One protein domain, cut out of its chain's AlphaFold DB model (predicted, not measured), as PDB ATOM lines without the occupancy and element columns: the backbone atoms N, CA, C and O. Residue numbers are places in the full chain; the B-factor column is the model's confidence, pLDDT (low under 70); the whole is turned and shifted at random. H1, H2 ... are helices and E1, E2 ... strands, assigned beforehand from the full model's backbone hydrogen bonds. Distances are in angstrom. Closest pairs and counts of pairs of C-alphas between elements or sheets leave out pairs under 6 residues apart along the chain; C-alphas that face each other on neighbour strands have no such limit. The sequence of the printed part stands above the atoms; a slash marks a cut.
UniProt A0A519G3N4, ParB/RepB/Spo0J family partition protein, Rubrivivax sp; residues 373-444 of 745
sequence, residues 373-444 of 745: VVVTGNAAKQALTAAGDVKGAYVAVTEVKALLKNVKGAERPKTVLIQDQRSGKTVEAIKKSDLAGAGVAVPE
ATOM      1  N   VAL A 373     -28.341   8.102  33.896       83.12
ATOM      2  CA  VAL A 373     -27.379   9.098  34.396       83.12
ATOM      3  C   VAL A 373     -27.892  10.491  34.045       83.12
ATOM      4  O   VAL A 373     -27.964  10.839  32.866       83.12
ATOM      5  N   VAL A 374     -28.242  11.286  35.058       86.69
ATOM      6  CA  VAL A 374     -28.761  12.650  34.884       86.69
ATOM      7  C   VAL A 374     -27.687  13.676  35.234       86.69
ATOM      8  O   VAL A 374     -27.132  13.665  36.330       86.69
ATOM      9  N   VAL A 375     -27.410  14.589  34.309       85.31
ATOM     10  CA  VAL A 375     -26.601  15.784  34.553       85.31
ATOM     11  C   VAL A 375     -27.537  16.909  34.967       85.31
ATOM     12  O   VAL A 375     -28.438  17.292  34.220       85.31
ATOM     13  N   THR A 376     -27.303  17.442  36.162       87.50
ATOM     14  CA  THR A 376     -28.093  18.514  36.775       87.50
ATOM     15  C   THR A 376     -27.203  19.708  37.128       87.50
ATOM     16  O   THR A 376     -25.988  19.708  36.908       87.50
ATOM     17  N   GLY A 377     -27.800  20.770  37.673       84.81
ATOM     18  CA  GLY A 377     -27.022  21.881  38.221       84.81
ATOM     19  C   GLY A 377     -26.256  22.691  37.163       84.81
ATOM     20  O   GLY A 377     -26.656  22.800  36.002       84.81
ATOM     21  N   ASN A 378     -25.136  23.282  37.580       83.69
ATOM     22  CA  ASN A 378     -24.307  24.128  36.714       83.69
ATOM     23  C   ASN A 378     -23.737  23.369  35.508       83.69
ATOM     24  O   ASN A 378     -23.599  23.963  34.442       83.69
ATOM     25  N   ALA A 379     -23.470  22.068  35.652       83.38
ATOM     26  CA  ALA A 379     -23.017  21.226  34.551       83.38
ATOM     27  C   ALA A 379     -24.074  21.145  33.437       83.38
ATOM     28  O   ALA A 379     -23.742  21.294  32.265       83.38
ATOM     29  N   ALA A 380     -25.358  21.018  33.794       83.38
ATOM     30  CA  ALA A 380     -26.449  21.049  32.821       83.38
ATOM     31  C   ALA A 380     -26.594  22.424  32.155       83.38
ATOM     32  O   ALA A 380     -26.786  22.517  30.946       83.38
ATOM     33  N   LYS A 381     -26.433  23.507  32.928       83.62
ATOM     34  CA  LYS A 381     -26.480  24.882  32.408       83.62
ATOM     35  C   LYS A 381     -25.349  25.179  31.419       83.62
ATOM     36  O   LYS A 381     -25.567  25.920  30.471       83.62
ATOM     37  N   GLN A 382     -24.155  24.632  31.638       84.94
ATOM     38  CA  GLN A 382     -23.025  24.771  30.711       84.94
ATOM     39  C   GLN A 382     -23.180  23.891  29.466       84.94
ATOM     40  O   GLN A 382     -22.658  24.227  28.405       84.94
ATOM     41  N   ALA A 383     -23.908  22.782  29.594       83.81
ATOM     42  CA  ALA A 383     -24.161  21.852  28.507       83.81
ATOM     43  C   ALA A 383     -25.370  22.228  27.631       83.81
ATOM     44  O   ALA A 383     -25.594  21.565  26.622       83.81
ATOM     45  N   LEU A 384     -26.135  23.272  27.977       84.50
ATOM     46  CA  LEU A 384     -27.319  23.722  27.235       84.50
ATOM     47  C   LEU A 384     -27.267  25.219  26.903       84.50
ATOM     48  O   LEU A 384     -26.893  26.051  27.729       84.50
ATOM     49  N   THR A 385     -27.726  25.596  25.711       81.44
ATOM     50  CA  THR A 385     -27.899  27.000  25.311       81.44
ATOM     51  C   THR A 385     -29.155  27.626  25.915       81.44
ATOM     52  O   THR A 385     -29.999  26.952  26.514       81.44
ATOM     53  N   ALA A 386     -29.323  28.943  25.732       79.44
ATOM     54  CA  ALA A 386     -30.553  29.663  26.072       79.44
ATOM     55  C   ALA A 386     -31.807  29.104  25.361       79.44
ATOM     56  O   ALA A 386     -32.903  29.199  25.910       79.44
ATOM     57  N   ALA A 387     -31.640  28.477  24.193       76.94
ATOM     58  CA  ALA A 387     -32.717  27.845  23.430       76.94
ATOM     59  C   ALA A 387     -33.006  26.391  23.860       76.94
ATOM     60  O   ALA A 387     -34.063  25.862  23.533       76.94
ATOM     61  N   GLY A 388     -32.112  25.772  24.644       76.06
ATOM     62  CA  GLY A 388     -32.234  24.373  25.073       76.06
ATOM     63  C   GLY A 388     -31.469  23.381  24.193       76.06
ATOM     64  O   GLY A 388     -31.620  22.177  24.376       76.06
ATOM     65  N   ASP A 389     -30.629  23.866  23.277       81.44
ATOM     66  CA  ASP A 389     -29.761  23.025  22.449       81.44
ATOM     67  C   ASP A 389     -28.508  22.602  23.215       81.44
ATOM     68  O   ASP A 389     -27.986  23.356  24.041       81.44
ATOM     69  N   VAL A 390     -27.983  21.415  22.914       83.00
ATOM     70  CA  VAL A 390     -26.784  20.881  23.574       83.00
ATOM     71  C   VAL A 390     -25.524  21.602  23.071       83.00
ATOM     72  O   VAL A 390     -25.282  21.684  21.866       83.00
ATOM     73  N   LYS A 391     -24.697  22.112  23.994       81.56
ATOM     74  CA  LYS A 391     -23.436  22.832  23.725       81.56
ATOM     75  C   LYS A 391     -22.257  22.201  24.479       81.56
ATOM     76  O   LYS A 391     -22.406  21.507  25.483       81.56
ATOM     77  N   GLY A 392     -21.045  22.496  24.007       80.94
ATOM     78  CA  GLY A 392     -19.811  22.265  24.758       80.94
ATOM     79  C   GLY A 392     -19.342  20.817  24.686       80.94
ATOM     80  O   GLY A 392     -19.073  20.317  23.595       80.94
ATOM     81  N   ALA A 393     -19.207  20.168  25.845       79.25
ATOM     82  CA  ALA A 393     -18.659  18.814  25.984       79.25
ATOM     83  C   ALA A 393     -19.622  17.691  25.558       79.25
ATOM     84  O   ALA A 393     -19.228  16.525  25.519       79.25
ATOM     85  N   TYR A 394     -20.869  18.032  25.235       85.19
ATOM     86  CA  TYR A 394     -21.925  17.089  24.886       85.19
ATOM     87  C   TYR A 394     -22.421  17.321  23.451       85.19
ATOM     88  O   TYR A 394     -22.283  18.420  22.910       85.19
ATOM     89  N   VAL A 395     -22.986  16.280  22.839       81.69
ATOM     90  CA  VAL A 395     -23.678  16.317  21.539       81.69
ATOM     91  C   VAL A 395     -25.035  15.639  21.698       81.69
ATOM     92  O   VAL A 395     -25.134  14.622  22.389       81.69
ATOM     93  N   ALA A 396     -26.083  16.199  21.093       83.81
ATOM     94  CA  ALA A 396     -27.424  15.631  21.163       83.81
ATOM     95  C   ALA A 396     -27.488  14.270  20.449       83.81
ATOM     96  O   ALA A 396     -26.930  14.094  19.363       83.81
ATOM     97  N   VAL A 397     -28.216  13.305  21.022       82.62
ATOM     98  CA  VAL A 397     -28.356  11.962  20.423       82.62
ATOM     99  C   VAL A 397     -28.982  12.030  19.028       82.62
ATOM    100  O   VAL A 397     -28.637  11.228  18.168       82.62
ATOM    101  N   THR A 398     -29.864  12.998  18.773       80.75
ATOM    102  CA  THR A 398     -30.517  13.215  17.471       80.75
ATOM    103  C   THR A 398     -29.527  13.467  16.335       80.75
ATOM    104  O   THR A 398     -29.722  12.930  15.247       80.75
ATOM    105  N   GLU A 399     -28.452  14.212  16.589       74.38
ATOM    106  CA  GLU A 399     -27.428  14.568  15.594       74.38
ATOM    107  C   GLU A 399     -26.516  13.379  15.268       74.38
ATOM    108  O   GLU A 399     -26.092  13.190  14.131       74.38
ATOM    109  N   VAL A 400     -26.260  12.524  16.261       73.44
ATOM    110  CA  VAL A 400     -25.340  11.382  16.138       73.44
ATOM    111  C   VAL A 400     -26.087  10.070  15.865       73.44
ATOM    112  O   VAL A 400     -25.474   9.036  15.611       73.44
ATOM    113  N   LYS A 401     -27.427  10.080  15.855       77.38
ATOM    114  CA  LYS A 401     -28.276   8.882  15.716       77.38
ATOM    115  C   LYS A 401     -27.948   8.052  14.474       77.38
ATOM    116  O   LYS A 401     -27.990   6.826  14.533       77.38
ATOM    117  N   ALA A 402     -27.635   8.709  13.356       72.50
ATOM    118  CA  ALA A 402     -27.244   8.041  12.115       72.50
ATOM    119  C   ALA A 402     -25.847   7.407  12.214       72.50
ATOM    120  O   ALA A 402     -25.654   6.288  11.747       72.50
ATOM    121  N   LEU A 403     -24.910   8.079  12.885       70.12
ATOM    122  CA  LEU A 403     -23.537   7.610  13.083       70.12
ATOM    123  C   LEU A 403     -23.477   6.433  14.077       70.12
ATOM    124  O   LEU A 403     -22.751   5.466  13.864       70.12
ATOM    125  N   LEU A 404     -24.328   6.448  15.109       69.12
ATOM    126  CA  LEU A 404     -24.449   5.388  16.122       69.12
ATOM    127  C   LEU A 404     -25.058   4.077  15.597       69.12
ATOM    128  O   LEU A 404     -24.928   3.038  16.251       69.12
ATOM    129  N   LYS A 405     -25.722   4.084  14.430       70.25
ATOM    130  CA  LYS A 405     -26.219   2.846  13.798       70.25
ATOM    131  C   LYS A 405     -25.081   1.910  13.386       70.25
ATOM    132  O   LYS A 405     -25.282   0.700  13.396       70.25
ATOM    133  N   ASN A 406     -23.908   2.463  13.084       67.25
ATOM    134  CA  ASN A 406     -22.762   1.710  12.575       67.25
ATOM    135  C   ASN A 406     -21.870   1.135  13.693       67.25
ATOM    136  O   ASN A 406     -21.012   0.304  13.414       67.25
ATOM    137  N   VAL A 407     -22.099   1.521  14.956       63.62
ATOM    138  CA  VAL A 407     -21.336   1.061  16.131       63.62
ATOM    139  C   VAL A 407     -22.087  -0.075  16.841       63.62
ATOM    140  O   VAL A 407     -23.258   0.083  17.220       63.62
ATOM    141  N   LYS A 408     -21.434  -1.234  17.029       56.78
ATOM    142  CA  LYS A 408     -22.033  -2.453  17.613       56.78
ATOM    143  C   LYS A 408     -21.762  -2.599  19.120       56.78
ATOM    144  O   LYS A 408     -20.651  -2.402  19.594       56.78
ATOM    145  N   GLY A 409     -22.787  -3.067  19.841       58.69
ATOM    146  CA  GLY A 409     -22.686  -3.822  21.101       58.69
ATOM    147  C   GLY A 409     -22.041  -3.117  22.299       58.69
ATOM    148  O   GLY A 409     -22.749  -2.511  23.097       58.69
ATOM    149  N   ALA A 410     -20.722  -3.262  22.454       53.34
ATOM    150  CA  ALA A 410     -19.977  -2.912  23.670       53.34
ATOM    151  C   ALA A 410     -19.261  -1.546  23.611       53.34
ATOM    152  O   ALA A 410     -18.953  -0.981  24.654       53.34
ATOM    153  N   GLU A 411     -19.056  -0.984  22.415       60.34
ATOM    154  CA  GLU A 411     -18.424   0.334  22.203       60.34
ATOM    155  C   GLU A 411     -19.446   1.478  22.102       60.34
ATOM    156  O   GLU A 411     -19.099   2.619  21.801       60.34
ATOM    157  N   ARG A 412     -20.737   1.200  22.336       65.06
ATOM    158  CA  ARG A 412     -21.762   2.245  22.297       65.06
ATOM    159  C   ARG A 412     -21.585   3.201  23.481       65.06
ATOM    160  O   ARG A 412     -21.680   2.762  24.630       65.06
ATOM    161  N   PRO A 413     -21.371   4.501  23.227       72.62
ATOM    162  CA  PRO A 413     -21.139   5.467  24.286       72.62
ATOM    163  C   PRO A 413     -22.397   5.647  25.142       72.62
ATOM    164  O   PRO A 413     -23.529   5.550  24.659       72.62
ATOM    165  N   LYS A 414     -22.193   5.894  26.438       79.12
ATOM    166  CA  LYS A 414     -23.282   5.996  27.414       79.12
ATOM    167  C   LYS A 414     -24.114   7.250  27.152       79.12
ATOM    168  O   LYS A 414     -23.590   8.364  27.159       79.12
ATOM    169  N   THR A 415     -25.421   7.068  26.983       84.00
ATOM    170  CA  THR A 415     -26.371   8.179  26.892       84.00
ATOM    171  C   THR A 415     -26.593   8.790  28.271       84.00
ATOM    172  O   THR A 415     -26.872   8.091  29.244       84.00
ATOM    173  N   VAL A 416     -26.484  10.111  28.342       86.75
ATOM    174  CA  VAL A 416     -26.692  10.920  29.538       86.75
ATOM    175  C   VAL A 416     -27.907  11.815  29.310       86.75
ATOM    176  O   VAL A 416     -28.084  12.370  28.228       86.75
ATOM    177  N   LEU A 417     -28.750  11.974  30.327       88.38
ATOM    178  CA  LEU A 417     -29.854  12.929  30.293       88.38
ATOM    179  C   LEU A 417     -29.396  14.256  30.876       88.38
ATOM    180  O   LEU A 417     -29.012  14.325  32.039       88.38
ATOM    181  N   ILE A 418     -29.456  15.321  30.088       87.75
ATOM    182  CA  ILE A 418     -29.205  16.674  30.578       87.75
ATOM    183  C   ILE A 418     -30.554  17.298  30.913       87.75
ATOM    184  O   ILE A 418     -31.404  17.449  30.036       87.75
ATOM    185  N   GLN A 419     -30.760  17.647  32.180       88.38
ATOM    186  CA  GLN A 419     -31.990  18.295  32.629       88.38
ATOM    187  C   GLN A 419     -31.874  19.814  32.471       88.38
ATOM    188  O   GLN A 419     -31.022  20.451  33.099       88.38
ATOM    189  N   ASP A 420     -32.741  20.420  31.659       86.62
ATOM    190  CA  ASP A 420     -32.791  21.871  31.515       86.62
ATOM    191  C   ASP A 420     -33.332  22.525  32.794       86.62
ATOM    192  O   ASP A 420     -34.479  22.335  33.191       86.62
ATOM    193  N   GLN A 421     -32.520  23.379  33.410       84.88
ATOM    194  CA  GLN A 421     -32.907  24.135  34.600       84.88
ATOM    195  C   GLN A 421     -34.016  25.162  34.338       84.88
ATOM    196  O   GLN A 421     -34.645  25.648  35.282       84.88
ATOM    197  N   ARG A 422     -34.229  25.581  33.085       86.00
ATOM    198  CA  ARG A 422     -35.261  26.566  32.742       86.00
ATOM    199  C   ARG A 422     -36.617  25.900  32.603       86.00
ATOM    200  O   ARG A 422     -37.532  26.325  33.306       86.00
ATOM    201  N   SER A 423     -36.708  24.885  31.750       82.81
ATOM    202  CA  SER A 423     -37.967  24.234  31.377       82.81
ATOM    203  C   SER A 423     -38.259  22.912  32.094       82.81
ATOM    204  O   SER A 423     -39.359  22.395  31.941       82.81
ATOM    205  N   GLY A 424     -37.298  22.335  32.823       81.69
ATOM    206  CA  GLY A 424     -37.417  21.000  33.423       81.69
ATOM    207  C   GLY A 424     -37.343  19.846  32.416       81.69
ATOM    208  O   GLY A 424     -37.253  18.689  32.814       81.69
ATOM    209  N   LYS A 425     -37.337  20.138  31.108       86.38
ATOM    210  CA  LYS A 425     -37.252  19.119  30.060       86.38
ATOM    211  C   LYS A 425     -35.870  18.481  30.044       86.38
ATOM    212  O   LYS A 425     -34.854  19.151  30.222       86.38
ATOM    213  N   THR A 426     -35.831  17.185  29.775       87.19
ATOM    214  CA  THR A 426     -34.583  16.437  29.627       87.19
ATOM    215  C   THR A 426     -34.227  16.253  28.163       87.19
ATOM    216  O   THR A 426     -35.078  15.860  27.366       87.19
ATOM    217  N   VAL A 427     -32.960  16.477  27.828       87.06
ATOM    218  CA  VAL A 427     -32.398  16.231  26.498       87.06
ATOM    219  C   VAL A 427     -31.398  15.084  26.587       87.06
ATOM    220  O   VAL A 427     -30.517  15.085  27.448       87.06
ATOM    221  N   GLU A 428     -31.529  14.095  25.705       87.69
ATOM    222  CA  GLU A 428     -30.570  12.994  25.608       87.69
ATOM    223  C   GLU A 428     -29.301  13.460  24.891       87.69
ATOM    224  O   GLU A 428     -29.351  13.955  23.759       87.69
ATOM    225  N   ALA A 429     -28.152  13.274  25.531       86.38
ATOM    226  CA  ALA A 429     -26.867  13.683  24.996       86.38
ATOM    227  C   ALA A 429     -25.763  12.668  25.302       86.38
ATOM    228  O   ALA A 429     -25.842  11.880  26.243       86.38
ATOM    229  N   ILE A 430     -24.703  12.712  24.504       84.44
ATOM    230  CA  ILE A 430     -23.517  11.869  24.655       84.44
ATOM    231  C   ILE A 430     -22.304  12.781  24.822       84.44
ATOM    232  O   ILE A 430     -22.222  13.840  24.195       84.44
ATOM    233  N   LYS A 431     -21.356  12.394  25.680       83.88
ATOM    234  CA  LYS A 431     -20.093  13.124  25.832       83.88
ATOM    235  C   LYS A 431     -19.239  12.986  24.573       83.88
ATOM    236  O   LYS A 431     -19.072  11.892  24.041       83.88
ATOM    237  N   LYS A 432     -18.623  14.087  24.140       82.56
ATOM    238  CA  LYS A 432     -17.707  14.104  22.986       82.56
ATOM    239  C   LYS A 432     -16.496  13.188  23.172       82.56
ATOM    240  O   LYS A 432     -16.068  12.571  22.206       82.56
ATOM    241  N   SER A 433     -15.987  13.065  24.400       79.81
ATOM    242  CA  SER A 433     -14.904  12.132  24.748       79.81
ATOM    243  C   SER A 433     -15.270  10.683  24.434       79.81
ATOM    244  O   SER A 433     -14.468   9.945  23.873       79.81
ATOM    245  N   ASP A 434     -16.501  10.300  24.760       80.25
ATOM    246  CA  ASP A 434     -16.974   8.923  24.649       80.25
ATOM    247  C   ASP A 434     -17.280   8.586  23.179       80.25
ATOM    248  O   ASP A 434     -17.101   7.451  22.752       80.25
ATOM    249  N   LEU A 435     -17.672   9.587  22.377       76.81
ATOM    250  CA  LEU A 435     -17.804   9.470  20.919       76.81
ATOM    251  C   LEU A 435     -16.456   9.323  20.212       76.81
ATOM    252  O   LEU A 435     -16.318   8.467  19.339       76.81
ATOM    253  N   ALA A 436     -15.465  10.126  20.607       74.88
ATOM    254  CA  ALA A 436     -14.112  10.038  20.067       74.88
ATOM    255  C   ALA A 436     -13.458   8.690  20.411       74.88
ATOM    256  O   ALA A 436     -12.840   8.071  19.549       74.88
ATOM    257  N   GLY A 437     -13.656   8.199  21.642       73.31
ATOM    258  CA  GLY A 437     -13.198   6.873  22.067       73.31
ATOM    259  C   GLY A 437     -13.859   5.710  21.315       73.31
ATOM    260  O   GLY A 437     -13.243   4.662  21.175       73.31
ATOM    261  N   ALA A 438     -15.071   5.905  20.785       70.19
ATOM    262  CA  ALA A 438     -15.791   4.934  19.955       70.19
ATOM    263  C   ALA A 438     -15.495   5.067  18.442       70.19
ATOM    264  O   ALA A 438     -16.189   4.467  17.622       70.19
ATOM    265  N   GLY A 439     -14.514   5.892  18.049       67.38
ATOM    266  CA  GLY A 439     -14.114   6.068  16.648       67.38
ATOM    267  C   GLY A 439     -15.131   6.812  15.771       67.38
ATOM    268  O   GLY A 439     -15.034   6.766  14.546       67.38
ATOM    269  N   VAL A 440     -16.111   7.503  16.366       70.50
ATOM    270  CA  VAL A 440     -17.124   8.273  15.629       70.50
ATOM    271  C   VAL A 440     -16.652   9.716  15.462       70.50
ATOM    272  O   VAL A 440     -16.369  10.402  16.445       70.50
ATOM    273  N   ALA A 441     -16.610  10.204  14.216       67.50
ATOM    274  CA  ALA A 441     -16.315  11.605  13.925       67.50
ATOM    275  C   ALA A 441     -17.320  12.512  14.653       67.50
ATOM    276  O   ALA A 441     -18.529  12.383  14.465       67.50
ATOM    277  N   VAL A 442     -16.815  13.400  15.508       64.19
ATOM    278  CA  VAL A 442     -17.640  14.297  16.323       64.19
ATOM    279  C   VAL A 442     -18.178  15.412  15.421       64.19
ATOM    280  O   VAL A 442     -17.380  16.235  14.969       64.19
ATOM    281  N   PRO A 443     -19.495  15.478  15.146       64.00
ATOM    282  CA  PRO A 443     -20.045  16.583  14.374       64.00
ATOM    283  C   PRO A 443     -19.908  17.898  15.156       64.00
ATOM    284  O   PRO A 443     -20.033  17.935  16.387       64.00
ATOM    285  N   GLU A 444     -19.640  18.993  14.442       59.84
ATOM    286  CA  GLU A 444     -19.682  20.329  15.034       59.84
ATOM    287  C   GLU A 444     -21.120  20.675  15.437       59.84
ATOM    288  O   GLU A 444     -22.060  20.494  14.665       59.84
TER     289      GLU A 444
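Overview. This is residues 373 to 444 of the 745 residues of the protein "ParB/RepB/Spo0J family partition protein" of Rubrivivax sp (UniProt A0A519G3N4). A small twisted sheet of four short strands, in the order E1 E3 E4 E2, stands in the middle of a slightly drawn-out body, with H1 packed on one face of it. Toward one end the E3 and E4 hairpin turns back at residues 420 to 425; toward the other lie the short helices H2, H3 and H4, with H3 away from the sheet and the link of residues 407 to 415 leading back to E3. The printed part has 72 residues with four named helices and four named strands, in the chain order E1 H1 E2 H2 H3 E3 E4 H4; the sheet is mixed, and the class is mixed, helices and strands. The whole is compact, with a radius of gyration of the C-alphas of 12.0 A, and the C-alphas span 35 by 23 by 17 A, only just elongated.

Arrangement. Begin at E1, residues 373 to 375, an edge strand, and look beside it for E3, residues 416 to 419. The two are parallel, with 40 degrees between their directions, and N 375 and O 417 are 2.8 A apart, within hydrogen-bond range. After E1 comes H1, residues 377 to 383, which is on the sheet at a height over the sheet of 8.6 A; its closest C-alphas to E3 are those of Ala 380 and Ile 418, 5.6 A apart. H1 lies only just over E1, on which 3 of its C-alphas fall, and runs slantwise to the strands, at 48 degrees to E1 on the local plane. Next find E2, residues 394 to 396, the other edge strand, beside E4, residues 426 to 431. They are antiparallel at 125 degrees, with N 395 and O 430 2.9 A apart. E4 is also the antiparallel neighbour of E3, at 138 degrees, with N 416 and O 429 2.8 A apart; E3 and E4 form a hairpin. The pairing of E4 is staggered: it pairs with E3 over residues 426 to 429 and with E2 over 429 to 431. From edge to edge the strands' lines turn by 109 degrees. H2, residues 397 to 400, is on the face opposite to H1, over none of the strands; its closest C-alphas to E4 are those of Val 397 and Ala 429, 5.1 A apart. H3, residues 403 to 406, is not on the sheet and meets H2 only through their link. E1, H1 and E2 make a split strand-helix-strand unit, two strands running the same way with other strands between them, here E3 and E4; E2, H2, H3 and E3 make another, with E4 between. Both crossovers are right-handed. H4, residues 432 to 437, only grazes the sheet, with residues 432 to 435; the closest C-alphas of H4 and E2 are those of Lys 432 and Tyr 394, 5.5 A apart. In H1 and H4 every O i to N i+4 pair is within hydrogen-bond range, while H2 and H3 are too short for such a pair.

Along the chain. Find C-alpha 373 at (-27.379, 9.098, 34.396), where E1 begins. H1 runs 10.1 A from C-alpha 377 to C-alpha 383, at (-24.161, 21.852, 28.507). E3 covers 9.6 A, and E4, the longest strand, covers 15.3 A. H4 follows E4 directly and runs 8.6 A to C-alpha 437 at (-13.198, 6.873, 22.067).

Size, cuts and confidence. The two C-alphas farthest apart are those of Lys 408 and Arg 422, at 35.3 A. The printed part has no cut, and none of its links is long. The mean pLDDT of the printed part is 78.1; look for values under 70 at residue 404, residues 406 to 412, residue 439 and residues 441 to 444.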